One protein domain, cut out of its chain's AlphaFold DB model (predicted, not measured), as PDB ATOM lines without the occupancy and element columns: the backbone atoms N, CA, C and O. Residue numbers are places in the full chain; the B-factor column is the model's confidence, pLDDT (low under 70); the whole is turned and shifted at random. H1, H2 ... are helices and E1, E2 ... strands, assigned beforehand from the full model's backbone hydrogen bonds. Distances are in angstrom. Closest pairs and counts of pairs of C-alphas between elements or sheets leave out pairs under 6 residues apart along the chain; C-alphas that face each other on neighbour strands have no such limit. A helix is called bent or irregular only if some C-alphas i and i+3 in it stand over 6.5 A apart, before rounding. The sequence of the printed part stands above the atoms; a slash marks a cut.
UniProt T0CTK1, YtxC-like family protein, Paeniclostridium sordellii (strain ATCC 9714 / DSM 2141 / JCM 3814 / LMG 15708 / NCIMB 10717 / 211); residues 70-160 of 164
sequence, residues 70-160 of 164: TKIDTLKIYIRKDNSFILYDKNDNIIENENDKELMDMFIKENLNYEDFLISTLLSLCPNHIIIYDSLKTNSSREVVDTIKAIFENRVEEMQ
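Overview. This is residues 70 to 160 of the 164 residues of the protein "YtxC-like family protein" of Paeniclostridium sordellii (strain ATCC 9714 / DSM 2141 / JCM 3814 / LMG 15708 / NCIMB 10717 / 211) (UniProt T0CTK1). Picture a twisted sheet of four strands, with two helices, H2 and H3, side by side over one face and no named helix on the other. A third helix, H1, is set off from the sheet, beyond H2, and comes near H2 alone among the helices. The printed part has 91 residues, with three named helices and four named strands, in the order E1 E2 H1 H2 E3 H3 E4, and its class is mixed, helices and strands. The sheet runs E2 E1 E3 E4 and is mixed: E2 is antiparallel to E1, while E1, E3 and E4 are parallel neighbours in turn. The whole is compact, with a radius of gyration of the C-alphas of 12.5 A and spans of 33 by 30 by 22 A.

Arrangement. Start at the inner strands E1, residues 74 to 79, and E3, residues 129 to 134, which are parallel at 15 degrees; N 77 and O 131 are 2.8 A apart, within hydrogen-bond range. Edge strand E2, residues 85 to 88, forms a hairpin with E1, antiparallel at 155 degrees, with N 78 and O 86 at 2.9 A. On the other side of E3 look for edge strand E4, residues 156 to 159, parallel at 36 degrees, with N 157 and O 130 at 2.8 A. From edge to edge the strands' lines turn by 75 degrees. H2, residues 114 to 125, is on the sheet at a height of 10.0 A, over E1 and along the strands, at 3 degrees to E1 on the local plane. H3, residues 139 to 155, is on the same face at a height of 8.6 A, over E4 and only just over E3, with 3 of its C-alphas falling there. E3, H3 and E4 make a strand-helix-strand unit, two parallel neighbour strands with a helix between, and its crossover is right-handed. H2 and H3 are close but not clearly touching; their closest C-alphas, those of Glu 115 and Val 144, are 6.5 A apart. H1, residues 98 to 109, is not on the sheet; it is close to H2 but not clearly touching, the closest C-alphas being those of Phe 107 and Phe 117 at 7.3 A. Every O i to N i+4 pair is within range in H2, against 7 of 8 in H1 and 11 of 13 in H3.

Along the chain. Find C-alpha 74 at (104.320, 109.955, 193.561); from there E1 runs 16.4 A, and E3 runs 16.1 A. H1 is 16.8 A long and H2 16.5 A. H3 begins at C-alpha 139, (100.373, 128.352, 176.377), and measures 22.0 A; it has a kink of 61 degrees near residue 149 and is irregular, with C-alphas 151 and 154 lying 9.4 A apart. E2 is 10.0 A long, and E4, 9.9 A, ends at C-alpha 159, (107.285, 123.185, 191.264).

Size, cuts and confidence. The two C-alphas farthest apart are those of Lys 109 and Asn 154, at 34.1 A. The printed part has no cut and no long link. The mean pLDDT of the printed part is 81.7; residues 96 to 112 are under 70.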
ATOM      1  N   THR A  70      95.314 103.117 193.172       91.94
ATOM      2  CA  THR A  70      96.507 103.914 192.889       91.94
ATOM      3  C   THR A  70      97.707 102.992 192.701       91.94
ATOM      4  O   THR A  70      98.063 102.257 193.626       91.94
ATOM      5  N   LYS A  71      98.349 103.010 191.525       90.19
ATOM      6  CA  LYS A  71      99.472 102.102 191.205       90.19
ATOM      7  C   LYS A  71     100.837 102.674 191.568       90.19
ATOM      8  O   LYS A  71     101.811 101.931 191.660       90.19
ATOM      9  N   ILE A  72     100.914 103.987 191.767       90.38
ATOM     10  CA  ILE A  72     102.135 104.680 192.163       90.38
ATOM     11  C   ILE A  72     101.825 105.747 193.210       90.38
ATOM     12  O   ILE A  72     100.776 106.385 193.194       90.38
ATOM     13  N   ASP A  73     102.758 105.927 194.137       93.19
ATOM     14  CA  ASP A  73     102.629 106.905 195.209       93.19
ATOM     15  C   ASP A  73     102.834 108.337 194.687       93.19
ATOM     16  O   ASP A  73     101.907 109.138 194.675       93.19
ATOM     17  N   THR A  74     104.023 108.647 194.164       95.38
ATOM     18  CA  THR A  74     104.320 109.955 193.561       95.38
ATOM     19  C   THR A  74     104.817 109.786 192.134       95.38
ATOM     20  O   THR A  74     105.715 108.979 191.888       95.38
ATOM     21  N   LEU A  75     104.262 110.588 191.228       94.75
ATOM     22  CA  LEU A  75     104.723 110.743 189.854       94.75
ATOM     23  C   LEU A  75     105.275 112.158 189.654       94.75
ATOM     24  O   LEU A  75     104.573 113.140 189.889       94.75
ATOM     25  N   LYS A  76     106.519 112.275 189.192       94.12
ATOM     26  CA  LYS A  76     107.138 113.557 188.838       94.12
ATOM     27  C   LYS A  76     107.162 113.702 187.317       94.12
ATOM     28  O   LYS A  76     107.668 112.822 186.625       94.12
ATOM     29  N   ILE A  77     106.644 114.813 186.808       92.50
ATOM     30  CA  ILE A  77     106.534 115.127 185.381       92.50
ATOM     31  C   ILE A  77     107.463 116.300 185.078       92.50
ATOM     32  O   ILE A  77     107.331 117.361 185.682       92.50
ATOM     33  N   TYR A  78     108.383 116.137 184.129       88.75
ATOM     34  CA  TYR A  78     109.249 117.220 183.656       88.75
ATOM     35  C   TYR A  78     108.900 117.594 182.223       88.75
ATOM     36  O   TYR A  78     109.140 116.793 181.322       88.75
ATOM     37  N   ILE A  79     108.389 118.811 182.013       85.31
ATOM     38  CA  ILE A  79     108.043 119.326 180.681       85.31
ATOM     39  C   ILE A  79     109.303 119.881 180.001       85.31
ATOM     40  O   ILE A  79     110.019 120.724 180.555       85.31
ATOM     41  N   ARG A  80     109.591 119.380 178.798       81.44
ATOM     42  CA  ARG A  80     110.752 119.725 177.967       81.44
ATOM     43  C   ARG A  80     110.399 120.757 176.900       81.44
ATOM     44  O   ARG A  80     109.238 120.980 176.583       81.44
ATOM     45  N   LYS A  81     111.437 121.406 176.346       76.56
ATOM     46  CA  LYS A  81     111.316 122.549 175.411       76.56
ATOM     47  C   LYS A  81     110.534 122.250 174.136       76.56
ATOM     48  O   LYS A  81     110.029 123.170 173.509       76.56
ATOM     49  N   ASP A  82     110.482 120.986 173.760       73.94
ATOM     50  CA  ASP A  82     109.762 120.442 172.616       73.94
ATOM     51  C   ASP A  82     108.338 119.974 172.978       73.94
ATOM     52  O   ASP A  82     107.746 119.212 172.224       73.94
ATOM     53  N   ASN A  83     107.801 120.401 174.130       70.44
ATOM     54  CA  ASN A  83     106.543 119.943 174.738       70.44
ATOM     55  C   ASN A  83     106.493 118.443 175.087       70.44
ATOM     56  O   ASN A  83     105.459 117.959 175.547       70.44
ATOM     57  N   SER A  84     107.593 117.701 174.932       77.12
ATOM     58  CA  SER A  84     107.672 116.330 175.440       77.12
ATOM     59  C   SER A  84     107.810 116.319 176.967       77.12
ATOM     60  O   SER A  84     108.082 117.343 177.601       77.12
ATOM     61  N   PHE A  85     107.645 115.152 177.585       82.12
ATOM     62  CA  PHE A  85     107.773 114.990 179.031       82.12
ATOM     63  C   PHE A  85     108.616 113.777 179.401       82.12
ATOM     64  O   PHE A  85     108.745 112.820 178.643       82.12
ATOM     65  N   ILE A  86     109.187 113.830 180.604       86.00
ATOM     66  CA  ILE A  86     109.801 112.678 181.266       86.00
ATOM     67  C   ILE A  86     109.042 112.403 182.554       86.00
ATOM     68  O   ILE A  86     108.737 113.337 183.303       86.00
ATOM     69  N   LEU A  87     108.798 111.125 182.819       89.00
ATOM     70  CA  LEU A  87     108.130 110.643 184.017       89.00
ATOM     71  C   LEU A  87     109.140 109.986 184.958       89.00
ATOM     72  O   LEU A  87     109.937 109.150 184.532       89.00
ATOM     73  N   TYR A  88     109.082 110.348 186.235       90.12
ATOM     74  CA  TYR A  88     109.875 109.726 187.292       90.12
ATOM     75  C   TYR A  88     108.994 109.269 188.446       90.12
ATOM     76  O   TYR A  88     107.969 109.888 188.746       90.12
ATOM     77  N   ASP A  89     109.422 108.213 189.127       90.38
ATOM     78  CA  ASP A  89     108.831 107.800 190.393       90.38
ATOM     79  C   ASP A  89     109.280 108.706 191.560       90.38
ATOM     80  O   ASP A  89     110.039 109.673 191.415       90.38
ATOM     81  N   LYS A  90     108.821 108.378 192.772       91.81
ATOM     82  CA  LYS A  90     109.212 109.087 193.999       91.81
ATOM     83  C   LYS A  90     110.726 109.085 194.269       91.81
ATOM     84  O   LYS A  90     111.219 110.026 194.888       91.81
ATOM     85  N   ASN A  91     111.440 108.061 193.803       91.12
ATOM     86  CA  ASN A  91     112.868 107.835 194.023       91.12
ATOM     87  C   ASN A  91     113.743 108.394 192.882       91.12
ATOM     88  O   ASN A  91     114.934 108.100 192.849       91.12
ATOM     89  N   ASP A  92     113.166 109.171 191.955       88.62
ATOM     90  CA  ASP A  92     113.848 109.707 190.770       88.62
ATOM     91  C   ASP A  92     114.351 108.628 189.793       88.62
ATOM     92  O   ASP A  92     115.247 108.881 188.983       88.62
ATOM     93  N   ASN A  93     113.726 107.446 189.795       86.81
ATOM     94  CA  ASN A  93     113.890 106.482 188.710       86.81
ATOM     95  C   ASN A  93     112.980 106.878 187.547       86.81
ATOM     96  O   ASN A  93     111.802 107.176 187.758       86.81
ATOM     97  N   ILE A  94     113.513 106.861 186.324       85.06
ATOM     98  CA  ILE A  94     112.699 107.071 185.124       85.06
ATOM     99  C   ILE A  94     111.700 105.919 185.030       85.06
ATOM    100  O   ILE A  94     112.073 104.749 185.141       85.06
ATOM    101  N   ILE A  95     110.432 106.255 184.816       79.31
ATOM    102  CA  ILE A  95     109.407 105.266 184.500       79.31
ATOM    103  C   ILE A  95     109.533 104.974 183.005       79.31
ATOM    104  O   ILE A  95     108.906 105.620 182.173       79.31
ATOM    105  N   GLU A  96     110.426 104.044 182.674       65.62
ATOM    106  CA  GLU A  96     110.498 103.402 181.362       65.62
ATOM    107  C   GLU A  96     109.780 102.056 181.490       65.62
ATOM    108  O   GLU A  96     110.411 101.041 181.779       65.62
ATOM    109  N   ASN A  97     108.451 102.007 181.369       51.88
ATOM    110  CA  ASN A  97     107.809 100.697 181.269       51.88
ATOM    111  C   ASN A  97     108.069 100.150 179.857       51.88
ATOM    112  O   ASN A  97     107.909 100.866 178.874       51.88
ATOM    113  N   GLU A  98     108.453  98.882 179.710       43.06
ATOM    114  CA  GLU A  98     108.606  98.267 178.378       43.06
ATOM    115  C   GLU A  98     107.278  98.281 177.590       43.06
ATOM    116  O   GLU A  98     107.286  98.419 176.369       43.06
ATOM    117  N   ASN A  99     106.140  98.300 178.297       47.28
ATOM    118  CA  ASN A  99     104.809  98.551 177.731       47.28
ATOM    119  C   ASN A  99     104.624  99.994 177.213       47.28
ATOM    120  O   ASN A  99     103.817 100.221 176.314       47.28
ATOM    121  N   ASP A 100     105.374 100.965 177.743       53.31
ATOM    122  CA  ASP A 100     105.318 102.369 177.324       53.31
ATOM    123  C   ASP A 100     106.073 102.604 176.016       53.31
ATOM    124  O   ASP A 100     105.777 103.578 175.339       53.31
ATOM    125  N   LYS A 101     107.010 101.725 175.621       53.47
ATOM    126  CA  LYS A 101     107.632 101.785 174.285       53.47
ATOM    127  C   LYS A 101     106.668 101.341 173.200       53.47
ATOM    128  O   LYS A 101     106.539 102.044 172.212       53.47
ATOM    129  N   GLU A 102     105.955 100.234 173.395       52.41
ATOM    130  CA  GLU A 102     104.934  99.795 172.433       52.41
ATOM    131  C   GLU A 102     103.760 100.781 172.370       52.41
ATOM    132  O   GLU A 102     103.269 101.075 171.282       52.41
ATOM    133  N   LEU A 103     103.353 101.350 173.513       54.31
ATOM    134  CA  LEU A 103     102.367 102.432 173.556       54.31
ATOM    135  C   LEU A 103     102.906 103.718 172.916       54.31
ATOM    136  O   LEU A 103     102.223 104.268 172.064       54.31
ATOM    137  N   MET A 104     104.121 104.181 173.231       57.62
ATOM    138  CA  MET A 104     104.728 105.334 172.545       57.62
ATOM    139  C   MET A 104     104.822 105.095 171.044       57.62
ATOM    140  O   MET A 104     104.439 105.968 170.279       57.62
ATOM    141  N   ASP A 105     105.305 103.934 170.614       58.06
ATOM    142  CA  ASP A 105     105.454 103.593 169.203       58.06
ATOM    143  C   ASP A 105     104.086 103.543 168.513       58.06
ATOM    144  O   ASP A 105     103.963 103.988 167.373       58.06
ATOM    145  N   MET A 106     103.038 103.076 169.199       58.28
ATOM    146  CA  MET A 106     101.659 103.137 168.713       58.28
ATOM    147  C   MET A 106     101.159 104.583 168.606       58.28
ATOM    148  O   MET A 106     100.641 104.956 167.560       58.28
ATOM    149  N   PHE A 107     101.371 105.422 169.623       56.88
ATOM    150  CA  PHE A 107     100.979 106.836 169.614       56.88
ATOM    151  C   PHE A 107     101.731 107.637 168.539       56.88
ATOM    152  O   PHE A 107     101.116 108.397 167.797       56.88
ATOM    153  N   ILE A 108     103.038 107.413 168.385       57.91
ATOM    154  CA  ILE A 108     103.872 108.002 167.330       57.91
ATOM    155  C   ILE A 108     103.386 107.536 165.951       57.91
ATOM    156  O   ILE A 108     103.273 108.342 165.030       57.91
ATOM    157  N   LYS A 109     103.059 106.246 165.798       56.94
ATOM    158  CA  LYS A 109     102.549 105.672 164.545       56.94
ATOM    159  C   LYS A 109     101.147 106.172 164.191       56.94
ATOM    160  O   LYS A 109     100.839 106.293 163.006       56.94
ATOM    161  N   GLU A 110     100.322 106.476 165.188       59.22
ATOM    162  CA  GLU A 110      98.980 107.039 165.014       59.22
ATOM    163  C   GLU A 110      98.951 108.580 164.981       59.22
ATOM    164  O   GLU A 110      97.882 109.159 164.810       59.22
ATOM    165  N   ASN A 111     100.107 109.261 165.060       52.66
ATOM    166  CA  ASN A 111     100.215 110.726 165.188       52.66
ATOM    167  C   ASN A 111      99.405 111.301 166.366       52.66
ATOM    168  O   ASN A 111      98.872 112.409 166.278       52.66
ATOM    169  N   LEU A 112      99.287 110.551 167.461       61.06
ATOM    170  CA  LEU A 112      98.589 111.005 168.658       61.06
ATOM    171  C   LEU A 112      99.389 112.108 169.363       61.06
ATOM    172  O   LEU A 112     100.623 112.104 169.380       61.06
ATOM    173  N   ASN A 113      98.671 113.073 169.937       72.31
ATOM    174  CA  ASN A 113      99.261 114.197 170.648       72.31
ATOM    175  C   ASN A 113      99.967 113.690 171.923       72.31
ATOM    176  O   ASN A 113      99.415 112.876 172.664       72.31
ATOM    177  N   TYR A 114     101.185 114.169 172.202       74.56
ATOM    178  CA  TYR A 114     101.928 113.825 173.425       74.56
ATOM    179  C   TYR A 114     101.093 114.105 174.683       74.56
ATOM    180  O   TYR A 114     101.162 113.371 175.665       74.56
ATOM    181  N   GLU A 115     100.254 115.132 174.639       81.25
ATOM    182  CA  GLU A 115      99.342 115.511 175.717       81.25
ATOM    183  C   GLU A 115      98.351 114.382 176.053       81.25
ATOM    184  O   GLU A 115      98.192 114.030 177.224       81.25
ATOM    185  N   ASP A 116      97.782 113.724 175.040       81.94
ATOM    186  CA  ASP A 116      96.877 112.581 175.216       81.94
ATOM    187  C   ASP A 116      97.614 111.372 175.810       81.94
ATOM    188  O   ASP A 116      97.079 110.647 176.658       81.94
ATOM    189  N   PHE A 117      98.876 111.163 175.413       81.62
ATOM    190  CA  PHE A 117      99.726 110.127 176.005       81.62
ATOM    191  C   PHE A 117      99.984 110.397 177.497       81.62
ATOM    192  O   PHE A 117      99.908 109.484 178.323       81.62
ATOM    193  N   LEU A 118     100.223 111.655 177.877       86.81
ATOM    194  CA  LEU A 118     100.420 112.020 179.280       86.81
ATOM    195  C   LEU A 118      99.162 111.763 180.109       86.81
ATOM    196  O   LEU A 118      99.240 111.146 181.172       86.81
ATOM    197  N   ILE A 119      98.005 112.217 179.617       90.06
ATOM    198  CA  ILE A 119      96.723 112.028 180.301       90.06
ATOM    199  C   ILE A 119      96.403 110.537 180.429       90.06
ATOM    200  O   ILE A 119      96.090 110.080 181.526       90.06
ATOM    201  N   SER A 120      96.539 109.749 179.363       86.94
ATOM    202  CA  SER A 120      96.286 108.300 179.418       86.94
ATOM    203  C   SER A 120      97.229 107.571 180.383       86.94
ATOM    204  O   SER A 120      96.775 106.727 181.162       86.94
ATOM    205  N   THR A 121      98.510 107.945 180.416       86.81
ATOM    206  CA  THR A 121      99.483 107.405 181.378       86.81
ATOM    207  C   THR A 121      99.086 107.738 182.815       86.81
ATOM    208  O   THR A 121      99.061 106.863 183.681       86.81
ATOM    209  N   LEU A 122      98.703 108.990 183.070       92.19
ATOM    210  CA  LEU A 122      98.225 109.446 184.373       92.19
ATOM    211  C   LEU A 122      96.972 108.695 184.828       92.19
ATOM    212  O   LEU A 122      96.910 108.257 185.977       92.19
ATOM    213  N   LEU A 123      95.997 108.509 183.937       91.69
ATOM    214  CA  LEU A 123      94.788 107.731 184.215       91.69
ATOM    215  C   LEU A 123      95.136 106.269 184.527       91.69
ATOM    216  O   LEU A 123      94.637 105.711 185.501       91.69
ATOM    217  N   SER A 124      96.040 105.653 183.758       88.69
ATOM    218  CA  SER A 124      96.467 104.264 183.968       88.69
ATOM    219  C   SER A 124      97.199 104.059 185.295       88.69
ATOM    220  O   SER A 124      96.959 103.061 185.981       88.69
ATOM    221  N   LEU A 125      98.083 104.987 185.671       90.69
ATOM    222  CA  LEU A 125      98.858 104.911 186.910       90.69
ATOM    223  C   LEU A 125      98.045 105.336 188.141       90.69
ATOM    224  O   LEU A 125      98.288 104.808 189.226       90.69
ATOM    225  N   CYS A 126      97.091 106.259 187.979       94.12
ATOM    226  CA  CYS A 126      96.312 106.883 189.054       94.12
ATOM    227  C   CYS A 126      97.196 107.252 190.268       94.12
ATOM    228  O   CYS A 126      97.049 106.668 191.342       94.12
ATOM    229  N   PRO A 127      98.179 108.157 190.112       94.75
ATOM    230  CA  PRO A 127      99.084 108.517 191.202       94.75
ATOM    231  C   PRO A 127      98.351 109.126 192.414       94.75
ATOM    232  O   PRO A 127      97.325 109.804 192.260       94.75
ATOM    233  N   ASN A 128      98.903 108.928 193.619       95.12
ATOM    234  CA  ASN A 128      98.451 109.641 194.825       95.12
ATOM    235  C   ASN A 128      98.890 111.108 194.820       95.12
ATOM    236  O   ASN A 128      98.122 111.970 195.243       95.12
ATOM    237  N   HIS A 129     100.101 111.382 194.330       96.94
ATOM    238  CA  HIS A 129     100.673 112.722 194.214       96.94
ATOM    239  C   HIS A 129     101.345 112.923 192.853       96.94
ATOM    240  O   HIS A 129     102.037 112.035 192.350       96.94
ATOM    241  N   ILE A 130     101.157 114.095 192.258       97.19
ATOM    242  CA  ILE A 130     101.715 114.499 190.968       97.19
ATOM    243  C   ILE A 130     102.505 115.783 191.180       97.19
ATOM    244  O   ILE A 130     101.947 116.800 191.588       97.19
ATOM    245  N   ILE A 131     103.788 115.753 190.840       96.25
ATOM    246  CA  ILE A 131     104.658 116.928 190.883       96.25
ATOM    247  C   ILE A 131     105.006 117.319 189.455       96.25
ATOM    248  O   ILE A 131     105.623 116.540 188.731       96.25
ATOM    249  N   ILE A 132     104.634 118.527 189.049       94.44
ATOM    250  CA  ILE A 132     104.878 119.037 187.702       94.44
ATOM    251  C   ILE A 132     105.998 120.072 187.743       94.44
ATOM    252  O   ILE A 132     105.892 121.099 188.411       94.44
ATOM    253  N   TYR A 133     107.050 119.817 186.973       91.31
ATOM    254  CA  TYR A 133     108.139 120.745 186.709       91.31
ATOM    255  C   TYR A 133     107.985 121.320 185.300       91.31
ATOM    256  O   TYR A 133     108.437 120.728 184.316       91.31
ATOM    257  N   ASP A 134     107.369 122.498 185.216       86.06
ATOM    258  CA  ASP A 134     107.252 123.276 183.983       86.06
ATOM    259  C   ASP A 134     108.193 124.488 184.017       86.06
ATOM    260  O   ASP A 134     107.961 125.486 184.705       86.06
ATOM    261  N   SER A 135     109.296 124.386 183.272       76.94
ATOM    262  CA  SER A 135     110.283 125.467 183.143       76.94
ATOM    263  C   SER A 135     109.989 126.443 181.998       76.94
ATOM    264  O   SER A 135     110.689 127.445 181.863       76.94
ATOM    265  N   LEU A 136     108.982 126.159 181.168       74.56
ATOM    266  CA  LEU A 136     108.753 126.843 179.896       74.56
ATOM    267  C   LEU A 136     107.586 127.807 179.951       74.56
ATOM    268  O   LEU A 136     107.676 128.879 179.354       74.56
ATOM    269  N   LYS A 137     106.516 127.434 180.665       71.75
ATOM    270  CA  LYS A 137     105.294 128.234 180.800       71.75
ATOM    271  C   LYS A 137     104.740 128.700 179.446       71.75
ATOM    272  O   LYS A 137     104.310 129.845 179.305       71.75
ATOM    273  N   THR A 138     104.787 127.840 178.430       77.69
ATOM    274  CA  THR A 138     104.129 128.095 177.141       77.69
ATOM    275  C   THR A 138     102.616 127.919 177.279       77.69
ATOM    276  O   THR A 138     102.154 127.205 178.171       77.69
ATOM    277  N   ASN A 139     101.833 128.517 176.375       77.12
ATOM    278  CA  ASN A 139     100.373 128.352 176.377       77.12
ATOM    279  C   ASN A 139      99.963 126.870 176.309       77.12
ATOM    280  O   ASN A 139      99.133 126.440 177.097       77.12
ATOM    281  N   SER A 140     100.626 126.075 175.462       77.19
ATOM    282  CA  SER A 140     100.371 124.633 175.350       77.19
ATOM    283  C   SER A 140     100.689 123.883 176.647       77.19
ATOM    284  O   SER A 140      99.867 123.120 177.140       77.19
ATOM    285  N   SER A 141     101.843 124.153 177.276       81.56
ATOM    286  CA  SER A 141     102.169 123.523 178.565       81.56
ATOM    287  C   SER A 141     101.144 123.878 179.645       81.56
ATOM    288  O   SER A 141     100.806 123.039 180.478       81.56
ATOM    289  N   ARG A 142     100.588 125.094 179.597       88.69
ATOM    290  CA  ARG A 142      99.580 125.548 180.550       88.69
ATOM    291  C   ARG A 142      98.253 124.810 180.385       88.69
ATOM    292  O   ARG A 142      97.708 124.371 181.391       88.69
ATOM    293  N   GLU A 143      97.781 124.622 179.155       88.50
ATOM    294  CA  GLU A 143      96.535 123.895 178.860       88.50
ATOM    295  C   GLU A 143      96.572 122.450 179.384       88.50
ATOM    296  O   GLU A 143      95.631 121.985 180.038       88.50
ATOM    297  N   VAL A 144      97.696 121.760 179.183       88.50
ATOM    298  CA  VAL A 144      97.907 120.393 179.686       88.50
ATOM    299  C   VAL A 144      97.926 120.367 181.210       88.50
ATOM    300  O   VAL A 144      97.250 119.548 181.830       88.50
ATOM    301  N   VAL A 145      98.679 121.277 181.833       92.06
ATOM    302  CA  VAL A 145      98.778 121.364 183.296       92.06
ATOM    303  C   VAL A 145      97.424 121.673 183.928       92.06
ATOM    304  O   VAL A 145      97.062 121.048 184.926       92.06
ATOM    305  N   ASP A 146      96.652 122.588 183.344       93.12
ATOM    306  CA  ASP A 146      95.317 122.931 183.828       93.12
ATOM    307  C   ASP A 146      94.350 121.748 183.673       93.12
ATOM    308  O   ASP A 146      93.570 121.481 184.587       93.12
ATOM    309  N   THR A 147      94.474 120.956 182.604       94.12
ATOM    310  CA  THR A 147      93.708 119.711 182.428       94.12
ATOM    311  C   THR A 147      94.083 118.651 183.470       94.12
ATOM    312  O   THR A 147      93.201 118.058 184.094       94.12
ATOM    313  N   ILE A 148      95.376 118.446 183.748       95.31
ATOM    314  CA  ILE A 148      95.831 117.517 184.797       95.31
ATOM    315  C   ILE A 148      95.291 117.950 186.163       95.31
ATOM    316  O   ILE A 148      94.767 117.125 186.911       95.31
ATOM    317  N   LYS A 149      95.355 119.247 186.481       95.62
ATOM    318  CA  LYS A 149      94.776 119.808 187.710       95.62
ATOM    319  C   LYS A 149      93.268 119.651 187.773       95.62
ATOM    320  O   LYS A 149      92.738 119.360 188.841       95.62
ATOM    321  N   ALA A 150      92.578 119.833 186.652       96.50
ATOM    322  CA  ALA A 150      91.144 119.637 186.585       96.50
ATOM    323  C   ALA A 150      90.783 118.183 186.908       96.50
ATOM    324  O   ALA A 150      89.840 117.976 187.657       96.50
ATOM    325  N   ILE A 151      91.542 117.190 186.431       96.44
ATOM    326  CA  ILE A 151      91.261 115.759 186.653       96.44
ATOM    327  C   ILE A 151      91.681 115.284 188.055       96.44
ATOM    328  O   ILE A 151      90.913 114.602 188.730       96.44
ATOM    329  N   PHE A 152      92.902 115.618 188.487       96.00
ATOM    330  CA  PHE A 152      93.533 115.076 189.701       96.00
ATOM    331  C   PHE A 152      93.424 115.994 190.925       96.00
ATOM    332  O   PHE A 152      93.818 115.607 192.027       96.00
ATOM    333  N   GLU A 153      92.869 117.191 190.746       94.81
ATOM    334  CA  GLU A 153      92.513 118.135 191.804       94.81
ATOM    335  C   GLU A 153      93.676 118.396 192.780       94.81
ATOM    336  O   GLU A 153      94.753 118.853 192.394       94.81
ATOM    337  N   ASN A 154      93.472 118.102 194.064       94.50
ATOM    338  CA  ASN A 154      94.415 118.360 195.146       94.50
ATOM    339  C   ASN A 154      95.641 117.432 195.150       94.50
ATOM    340  O   ASN A 154      96.482 117.568 196.034       94.50
ATOM    341  N   ARG A 155      95.743 116.491 194.204       95.38
ATOM    342  CA  ARG A 155      96.918 115.623 194.043       95.38
ATOM    343  C   ARG A 155      98.035 116.285 193.235       95.38
ATOM    344  O   ARG A 155      99.068 115.658 193.047       95.38
ATOM    345  N   VAL A 156      97.833 117.494 192.704       97.00
ATOM    346  CA  VAL A 156      98.775 118.138 191.775       97.00
ATOM    347  C   VAL A 156      99.493 119.315 192.426       97.00
ATOM    348  O   VAL A 156      98.865 120.264 192.893       97.00
ATOM    349  N   GLU A 157     100.819 119.296 192.364       95.25
ATOM    350  CA  GLU A 157     101.703 120.368 192.812       95.25
ATOM    351  C   GLU A 157     102.594 120.838 191.652       95.25
ATOM    352  O   GLU A 157     103.262 120.038 191.001       95.25
ATOM    353  N   GLU A 158     102.620 122.146 191.381       92.00
ATOM    354  CA  GLU A 158     103.568 122.734 190.425       92.00
ATOM    355  C   GLU A 158     104.822 123.205 191.167       92.00
ATOM    356  O   GLU A 158     104.735 124.005 192.101       92.00
ATOM    357  N   MET A 159     105.998 122.769 190.716       86.19
ATOM    358  CA  MET A 159     107.285 123.185 191.264       86.19
ATOM    359  C   MET A 159     108.134 123.893 190.212       86.19
ATOM    360  O   MET A 159     108.298 123.433 189.083       86.19
ATOM    361  N   GLN A 160     108.765 124.995 190.612       70.31
ATOM    362  CA  GLN A 160     109.829 125.608 189.823       70.31
ATOM    363  C   GLN A 160     111.142 124.919 190.185       70.31
ATOM    364  O   GLN A 160     111.564 124.957 191.341       70.31
TER     365      GLN A 160